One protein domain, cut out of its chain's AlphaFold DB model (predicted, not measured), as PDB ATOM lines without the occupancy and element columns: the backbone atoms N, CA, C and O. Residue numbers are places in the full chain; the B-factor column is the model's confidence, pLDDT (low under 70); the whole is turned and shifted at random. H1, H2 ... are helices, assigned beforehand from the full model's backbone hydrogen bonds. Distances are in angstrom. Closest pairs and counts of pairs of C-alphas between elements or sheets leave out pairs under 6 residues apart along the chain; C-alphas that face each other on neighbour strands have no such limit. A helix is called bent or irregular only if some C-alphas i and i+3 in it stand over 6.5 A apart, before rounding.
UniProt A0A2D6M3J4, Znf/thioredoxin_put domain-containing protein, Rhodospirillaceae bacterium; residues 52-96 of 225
ATOM      1  N   GLY A  52     -68.879 -44.875 -15.849       79.31
ATOM      2  CA  GLY A  52     -67.779 -44.988 -16.816       79.31
ATOM      3  C   GLY A  52     -66.758 -43.851 -16.700       79.31
ATOM      4  O   GLY A  52     -65.550 -44.073 -16.805       79.31
ATOM      5  N   LYS A  53     -67.225 -42.633 -16.409       86.56
ATOM      6  CA  LYS A  53     -66.360 -41.467 -16.198       86.56
ATOM      7  C   LYS A  53     -65.530 -41.590 -14.918       86.56
ATOM      8  O   LYS A  53     -64.347 -41.257 -14.938       86.56
ATOM      9  N   ILE A  54     -66.122 -42.108 -13.841       88.12
ATOM     10  CA  ILE A  54     -65.421 -42.374 -12.577       88.12
ATOM     11  C   ILE A  54     -64.366 -43.464 -12.767       88.12
ATOM     12  O   ILE A  54     -63.231 -43.284 -12.337       88.12
ATOM     13  N   ILE A  55     -64.698 -44.556 -13.464       89.69
ATOM     14  CA  ILE A  55     -63.740 -45.631 -13.762       89.69
ATOM     15  C   ILE A  55     -62.561 -45.084 -14.568       89.69
ATOM     16  O   ILE A  55     -61.411 -45.320 -14.208       89.69
ATOM     17  N   ASN A  56     -62.823 -44.302 -15.616       87.75
ATOM     18  CA  ASN A  56     -61.755 -43.735 -16.436       87.75
ATOM     19  C   ASN A  56     -60.884 -42.738 -15.650       87.75
ATOM     20  O   ASN A  56     -59.665 -42.710 -15.807       87.75
ATOM     21  N   TRP A  57     -61.490 -41.952 -14.757       93.06
ATOM     22  CA  TRP A  57     -60.760 -41.040 -13.879       93.06
ATOM     23  C   TRP A  57     -59.897 -41.786 -12.851       93.06
ATOM     24  O   TRP A  57     -58.739 -41.427 -12.651       93.06
ATOM     25  N   LEU A  58     -60.413 -42.867 -12.257       94.88
ATOM     26  CA  LEU A  58     -59.649 -43.729 -11.352       94.88
ATOM     27  C   LEU A  58     -58.493 -44.433 -12.074       94.88
ATOM     28  O   LEU A  58     -57.393 -44.489 -11.529       94.88
ATOM     29  N   LEU A  59     -58.696 -44.909 -13.307       94.56
ATOM     30  CA  LEU A  59     -57.621 -45.480 -14.126       94.56
ATOM     31  C   LEU A  59     -56.530 -44.447 -14.424       94.56
ATOM     32  O   LEU A  59     -55.345 -44.749 -14.280       94.56
ATOM     33  N   PHE A  60     -56.912 -43.218 -14.771       93.81
ATOM     34  CA  PHE A  60     -55.961 -42.132 -14.999       93.81
ATOM     35  C   PHE A  60     -55.166 -41.790 -13.731       93.81
ATOM     36  O   PHE A  60     -53.948 -41.633 -13.781       93.81
ATOM     37  N   LEU A  61     -55.838 -41.734 -12.580       95.44
ATOM     38  CA  LEU A  61     -55.213 -41.464 -11.287       95.44
ATOM     39  C   LEU A  61     -54.244 -42.582 -10.876       95.44
ATOM     40  O   LEU A  61     -53.140 -42.291 -10.420       95.44
ATOM     41  N   ILE A  62     -54.600 -43.850 -11.097       94.94
ATOM     42  CA  ILE A  62     -53.707 -44.994 -10.856       94.94
ATOM     43  C   ILE A  62     -52.468 -44.915 -11.755       94.94
ATOM     44  O   ILE A  62     -51.351 -45.058 -11.260       94.94
ATOM     45  N   ILE A  63     -52.637 -44.633 -13.052       93.69
ATOM     46  CA  ILE A  63     -51.513 -44.464 -13.987       93.69
ATOM     47  C   ILE A  63     -50.605 -43.324 -13.527       93.69
ATOM     48  O   ILE A  63     -49.388 -43.491 -13.501       93.69
ATOM     49  N   PHE A  64     -51.180 -42.194 -13.114       93.81
ATOM     50  CA  PHE A  64     -50.419 -41.049 -12.628       93.81
ATOM     51  C   PHE A  64     -49.631 -41.371 -11.350       93.81
ATOM     52  O   PHE A  64     -48.473 -40.978 -11.240       93.81
ATOM     53  N   ILE A  65     -50.208 -42.136 -10.417       93.12
ATOM     54  CA  ILE A  65     -49.507 -42.598  -9.207       93.12
ATOM     55  C   ILE A  65     -48.370 -43.561  -9.562       93.12
ATOM     56  O   ILE A  65     -47.287 -43.441  -8.996       93.12
ATOM     57  N   ILE A  66     -48.572 -44.481 -10.510       93.75
ATOM     58  CA  ILE A  66     -47.514 -45.392 -10.972       93.75
ATOM     59  C   ILE A  66     -46.381 -44.599 -11.630       93.75
ATOM     60  O   ILE A  66     -45.214 -44.821 -11.315       93.75
ATOM     61  N   PHE A  67     -46.710 -43.638 -12.497       92.56
ATOM     62  CA  PHE A  67     -45.722 -42.793 -13.169       92.56
ATOM     63  C   PHE A  67     -44.967 -41.905 -12.176       92.56
ATOM     64  O   PHE A  67     -43.741 -41.854 -12.197       92.56
ATOM     65  N   GLY A  68     -45.684 -41.247 -11.265       92.50
ATOM     66  CA  GLY A  68     -45.102 -40.420 -10.212       92.50
ATOM     67  C   GLY A  68     -44.252 -41.230  -9.235       92.50
ATOM     68  O   GLY A  68     -43.170 -40.788  -8.864       92.50
ATOM     69  N   GLY A  69     -44.686 -42.439  -8.875       89.62
ATOM     70  CA  GLY A  69     -43.921 -43.379  -8.059       89.62
ATOM     71  C   GLY A  69     -42.660 -43.880  -8.765       89.62
ATOM     72  O   GLY A  69     -41.607 -43.947  -8.141       89.62
ATOM     73  N   ALA A  70     -42.729 -44.156 -10.071       84.38
ATOM     74  CA  ALA A  70     -41.568 -44.525 -10.877       84.38
ATOM     75  C   ALA A  70     -40.563 -43.367 -10.998       84.38
ATOM     76  O   ALA A  70     -39.367 -43.573 -10.807       84.38
ATOM     77  N   ILE A  71     -41.040 -42.143 -11.245       84.19
ATOM     78  CA  ILE A  71     -40.205 -40.935 -11.304       84.19
ATOM     79  C   ILE A  71     -39.585 -40.642  -9.933       84.19
ATOM     80  O   ILE A  71     -38.377 -40.445  -9.827       84.19
ATOM     81  N   GLY A  72     -40.389 -40.653  -8.869       84.31
ATOM     82  CA  GLY A  72     -39.923 -40.439  -7.500       84.31
ATOM     83  C   GLY A  72     -38.916 -41.503  -7.069       84.31
ATOM     84  O   GLY A  72     -37.861 -41.171  -6.532       84.31
ATOM     85  N   GLY A  73     -39.186 -42.770  -7.386       81.00
ATOM     86  CA  GLY A  73     -38.257 -43.877  -7.186       81.00
ATOM     87  C   GLY A  73     -36.946 -43.674  -7.945       81.00
ATOM     88  O   GLY A  73     -35.881 -43.824  -7.356       81.00
ATOM     89  N   ALA A  74     -36.993 -43.248  -9.207       74.50
ATOM     90  CA  ALA A  74     -35.788 -42.977  -9.991       74.50
ATOM     91  C   ALA A  74     -34.927 -41.841  -9.406       74.50
ATOM     92  O   ALA A  74     -33.701 -41.908  -9.467       74.50
ATOM     93  N   VAL A  75     -35.547 -40.821  -8.801       77.12
ATOM     94  CA  VAL A  75     -34.831 -39.717  -8.137       77.12
ATOM     95  C   VAL A  75     -34.232 -40.154  -6.796       77.12
ATOM     96  O   VAL A  75     -33.081 -39.828  -6.503       77.12
ATOM     97  N   VAL A  76     -34.986 -40.899  -5.983       78.56
ATOM     98  CA  VAL A  76     -34.535 -41.359  -4.655       78.56
ATOM     99  C   VAL A  76     -33.459 -42.445  -4.777       78.56
ATOM    100  O   VAL A  76     -32.474 -42.410  -4.046       78.56
ATOM    101  N   TYR A  77     -33.587 -43.355  -5.746       75.12
ATOM    102  CA  TYR A  77     -32.639 -44.444  -6.026       75.12
ATOM    103  C   TYR A  77     -31.682 -44.122  -7.182       75.12
ATOM    104  O   TYR A  77     -31.202 -45.018  -7.884       75.12
ATOM    105  N   ARG A  78     -31.376 -42.835  -7.376       64.56
ATOM    106  CA  ARG A  78     -30.521 -42.317  -8.460       64.56
ATOM    107  C   ARG A  78     -29.171 -43.028  -8.609       64.56
ATOM    108  O   ARG A  78     -28.628 -43.054  -9.708       64.56
ATOM    109  N   ASP A  79     -28.608 -43.575  -7.534       56.69
ATOM    110  CA  ASP A  79     -27.307 -44.258  -7.551       56.69
ATOM    111  C   ASP A  79     -27.420 -45.701  -8.075       56.69
ATOM    112  O   ASP A  79     -26.585 -46.140  -8.859       56.69
ATOM    113  N   THR A  80     -28.520 -46.397  -7.773       60.72
ATOM    114  CA  THR A  80     -28.851 -47.708  -8.355       60.72
ATOM    115  C   THR A  80     -29.238 -47.582  -9.832       60.72
ATOM    116  O   THR A  80     -28.840 -48.399 -10.657       60.72
ATOM    117  N   VAL A  81     -29.974 -46.526 -10.202       57.66
ATOM    118  CA  VAL A  81     -30.402 -46.274 -11.593       57.66
ATOM    119  C   VAL A  81     -29.212 -45.969 -12.507       57.66
ATOM    120  O   VAL A  81     -29.184 -46.437 -13.646       57.66
ATOM    121  N   ARG A  82     -28.192 -45.267 -11.993       52.72
ATOM    122  CA  ARG A  82     -26.941 -44.982 -12.717       52.72
ATOM    123  C   ARG A  82     -26.158 -46.241 -13.115       52.72
ATOM    124  O   ARG A  82     -25.428 -46.187 -14.096       52.72
ATOM    125  N   GLY A  83     -26.361 -47.372 -12.434       56.41
ATOM    126  CA  GLY A  83     -25.791 -48.672 -12.818       56.41
ATOM    127  C   GLY A  83     -26.724 -49.583 -13.634       56.41
ATOM    128  O   GLY A  83     -26.258 -50.551 -14.226       56.41
ATOM    129  N   VAL A  84     -28.035 -49.298 -13.677       59.84
ATOM    130  CA  VAL A  84     -29.085 -50.222 -14.168       59.84
ATOM    131  C   VAL A  84     -29.679 -49.827 -15.527       59.84
ATOM    132  O   VAL A  84     -30.391 -50.632 -16.132       59.84
ATOM    133  N   TRP A  85     -29.287 -48.691 -16.120       56.47
ATOM    134  CA  TRP A  85     -29.606 -48.418 -17.533       56.47
ATOM    135  C   TRP A  85     -28.526 -48.736 -18.600       56.47
ATOM    136  O   TRP A  85     -28.481 -48.032 -19.603       56.47
ATOM    137  N   PRO A  86     -27.723 -49.823 -18.513       53.19
ATOM    138  CA  PRO A  86     -26.996 -50.357 -19.668       53.19
ATOM    139  C   PRO A  86     -27.901 -51.178 -20.609       53.19
ATOM    140  O   PRO A  86     -27.492 -51.555 -21.702       53.19
ATOM    141  N   ALA A  87     -29.159 -51.455 -20.235       54.66
ATOM    142  CA  ALA A  87     -30.106 -52.181 -21.089       54.66
ATOM    143  C   ALA A  87     -30.545 -51.392 -22.345       54.66
ATOM    144  O   ALA A  87     -30.997 -51.999 -23.319       54.66
ATOM    145  N   SER A  88     -30.376 -50.064 -22.363       57.69
ATOM    146  CA  SER A  88     -30.541 -49.240 -23.570       57.69
ATOM    147  C   SER A  88     -29.417 -49.445 -24.583       57.69
ATOM    148  O   SER A  88     -29.630 -49.127 -25.747       57.69
ATOM    149  N   ASN A  89     -28.284 -50.062 -24.219       54.53
ATOM    150  CA  ASN A  89     -27.215 -50.374 -25.174       54.53
ATOM    151  C   ASN A  89     -27.747 -51.179 -26.364       54.53
ATOM    152  O   ASN A  89     -27.374 -50.906 -27.496       54.53
ATOM    153  N   ARG A  90     -28.704 -52.095 -26.146       60.97
ATOM    154  CA  ARG A  90     -29.368 -52.816 -27.247       60.97
ATOM    155  C   ARG A  90     -30.204 -51.904 -28.148       60.97
ATOM    156  O   ARG A  90     -30.251 -52.111 -29.357       60.97
ATOM    157  N   LEU A  91     -30.852 -50.895 -27.574       64.19
ATOM    158  CA  LEU A  91     -31.600 -49.904 -28.340       64.19
ATOM    159  C   LEU A  91     -30.649 -48.979 -29.116       64.19
ATOM    160  O   LEU A  91     -30.900 -48.727 -30.287       64.19
ATOM    161  N   TYR A  92     -29.525 -48.569 -28.519       61.03
ATOM    162  CA  TYR A  92     -28.473 -47.797 -29.188       61.03
ATOM    163  C   TYR A  92     -27.812 -48.577 -30.330       61.03
ATOM    164  O   TYR A  92     -27.627 -48.021 -31.409       61.03
ATOM    165  N   THR A  93     -27.572 -49.884 -30.164       63.28
ATOM    166  CA  THR A  93     -27.066 -50.732 -31.258       63.28
ATOM    167  C   THR A  93     -28.051 -50.853 -32.422       63.28
ATOM    168  O   THR A  93     -27.622 -50.958 -33.565       63.28
ATOM    169  N   LEU A  94     -29.367 -50.804 -32.167       75.50
ATOM    170  CA  LEU A  94     -30.388 -50.845 -33.225       75.50
ATOM    171  C   LEU A  94     -30.432 -49.557 -34.058       75.50
ATOM    172  O   LEU A  94     -30.846 -49.603 -35.213       75.50
ATOM    173  N   ILE A  95     -30.001 -48.429 -33.489       76.38
ATOM    174  CA  ILE A  95     -29.939 -47.128 -34.171       76.38
ATOM    175  C   ILE A  95     -28.506 -46.704 -34.546       76.38
ATOM    176  O   ILE A  95     -28.310 -45.570 -34.968       76.38
ATOM    177  N   GLY A  96     -27.518 -47.603 -34.423       59.69
ATOM    178  CA  GLY A  96     -26.131 -47.370 -34.854       59.69
ATOM    179  C   GLY A  96     -25.315 -46.419 -33.971       59.69
ATOM    180  O   GLY A  96     -24.391 -45.783 -34.463       59.69
TER     181      GLY A  96
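AT A GLANCE: This is residues 52 to 96 of the 225 residues of the protein "Znf/thioredoxin_put domain-containing protein" of Rhodospirillaceae bacterium (UniProt A0A2D6M3J4). Two helices, H1 and then the shorter H2, meet near their ends in an open L, with the corner at residue 77 and both arms sticking out. The printed part has 45 residues, with two named helices and no named strand; the class is all helix. It is extended, with a radius of gyration of the C-alphas of 15.9 A, and flat, spanning 45 by 27 by 9 A.

HOW THE PARTS SIT: Start with H1, residues 52 to 76, where every O i to N i+4 pair is within hydrogen-bond range. A tight link of one residue leads to H2, residues 78 to 94, with 6 of 13 such pairs within range, and 6 of 14 O i to N i+3 pairs. The helices are close but not clearly touching: their closest C-alphas, of Ala 74 and Val 81, are 6.5 A apart. Their lines are about perpendicular, at 74 degrees. H2 is irregular, C-alphas 84 and 87 being 7.3 A apart, with a kink of 42 degrees near residue 87.

IN THESE COORDINATES: Find C-alpha 52 at (-67.779, -44.988, -16.816); H1 runs 35.6 A to C-alpha 76. H2 runs 26.2 A to C-alpha 94 at (-30.388, -50.845, -33.225).

THE WHOLE: The C-alphas farthest apart, of Gly 52 and Gly 96, are 45.4 A apart. The printed part has no cut. Look for pLDDT under 70 at residues 78 to 93 and residue 96.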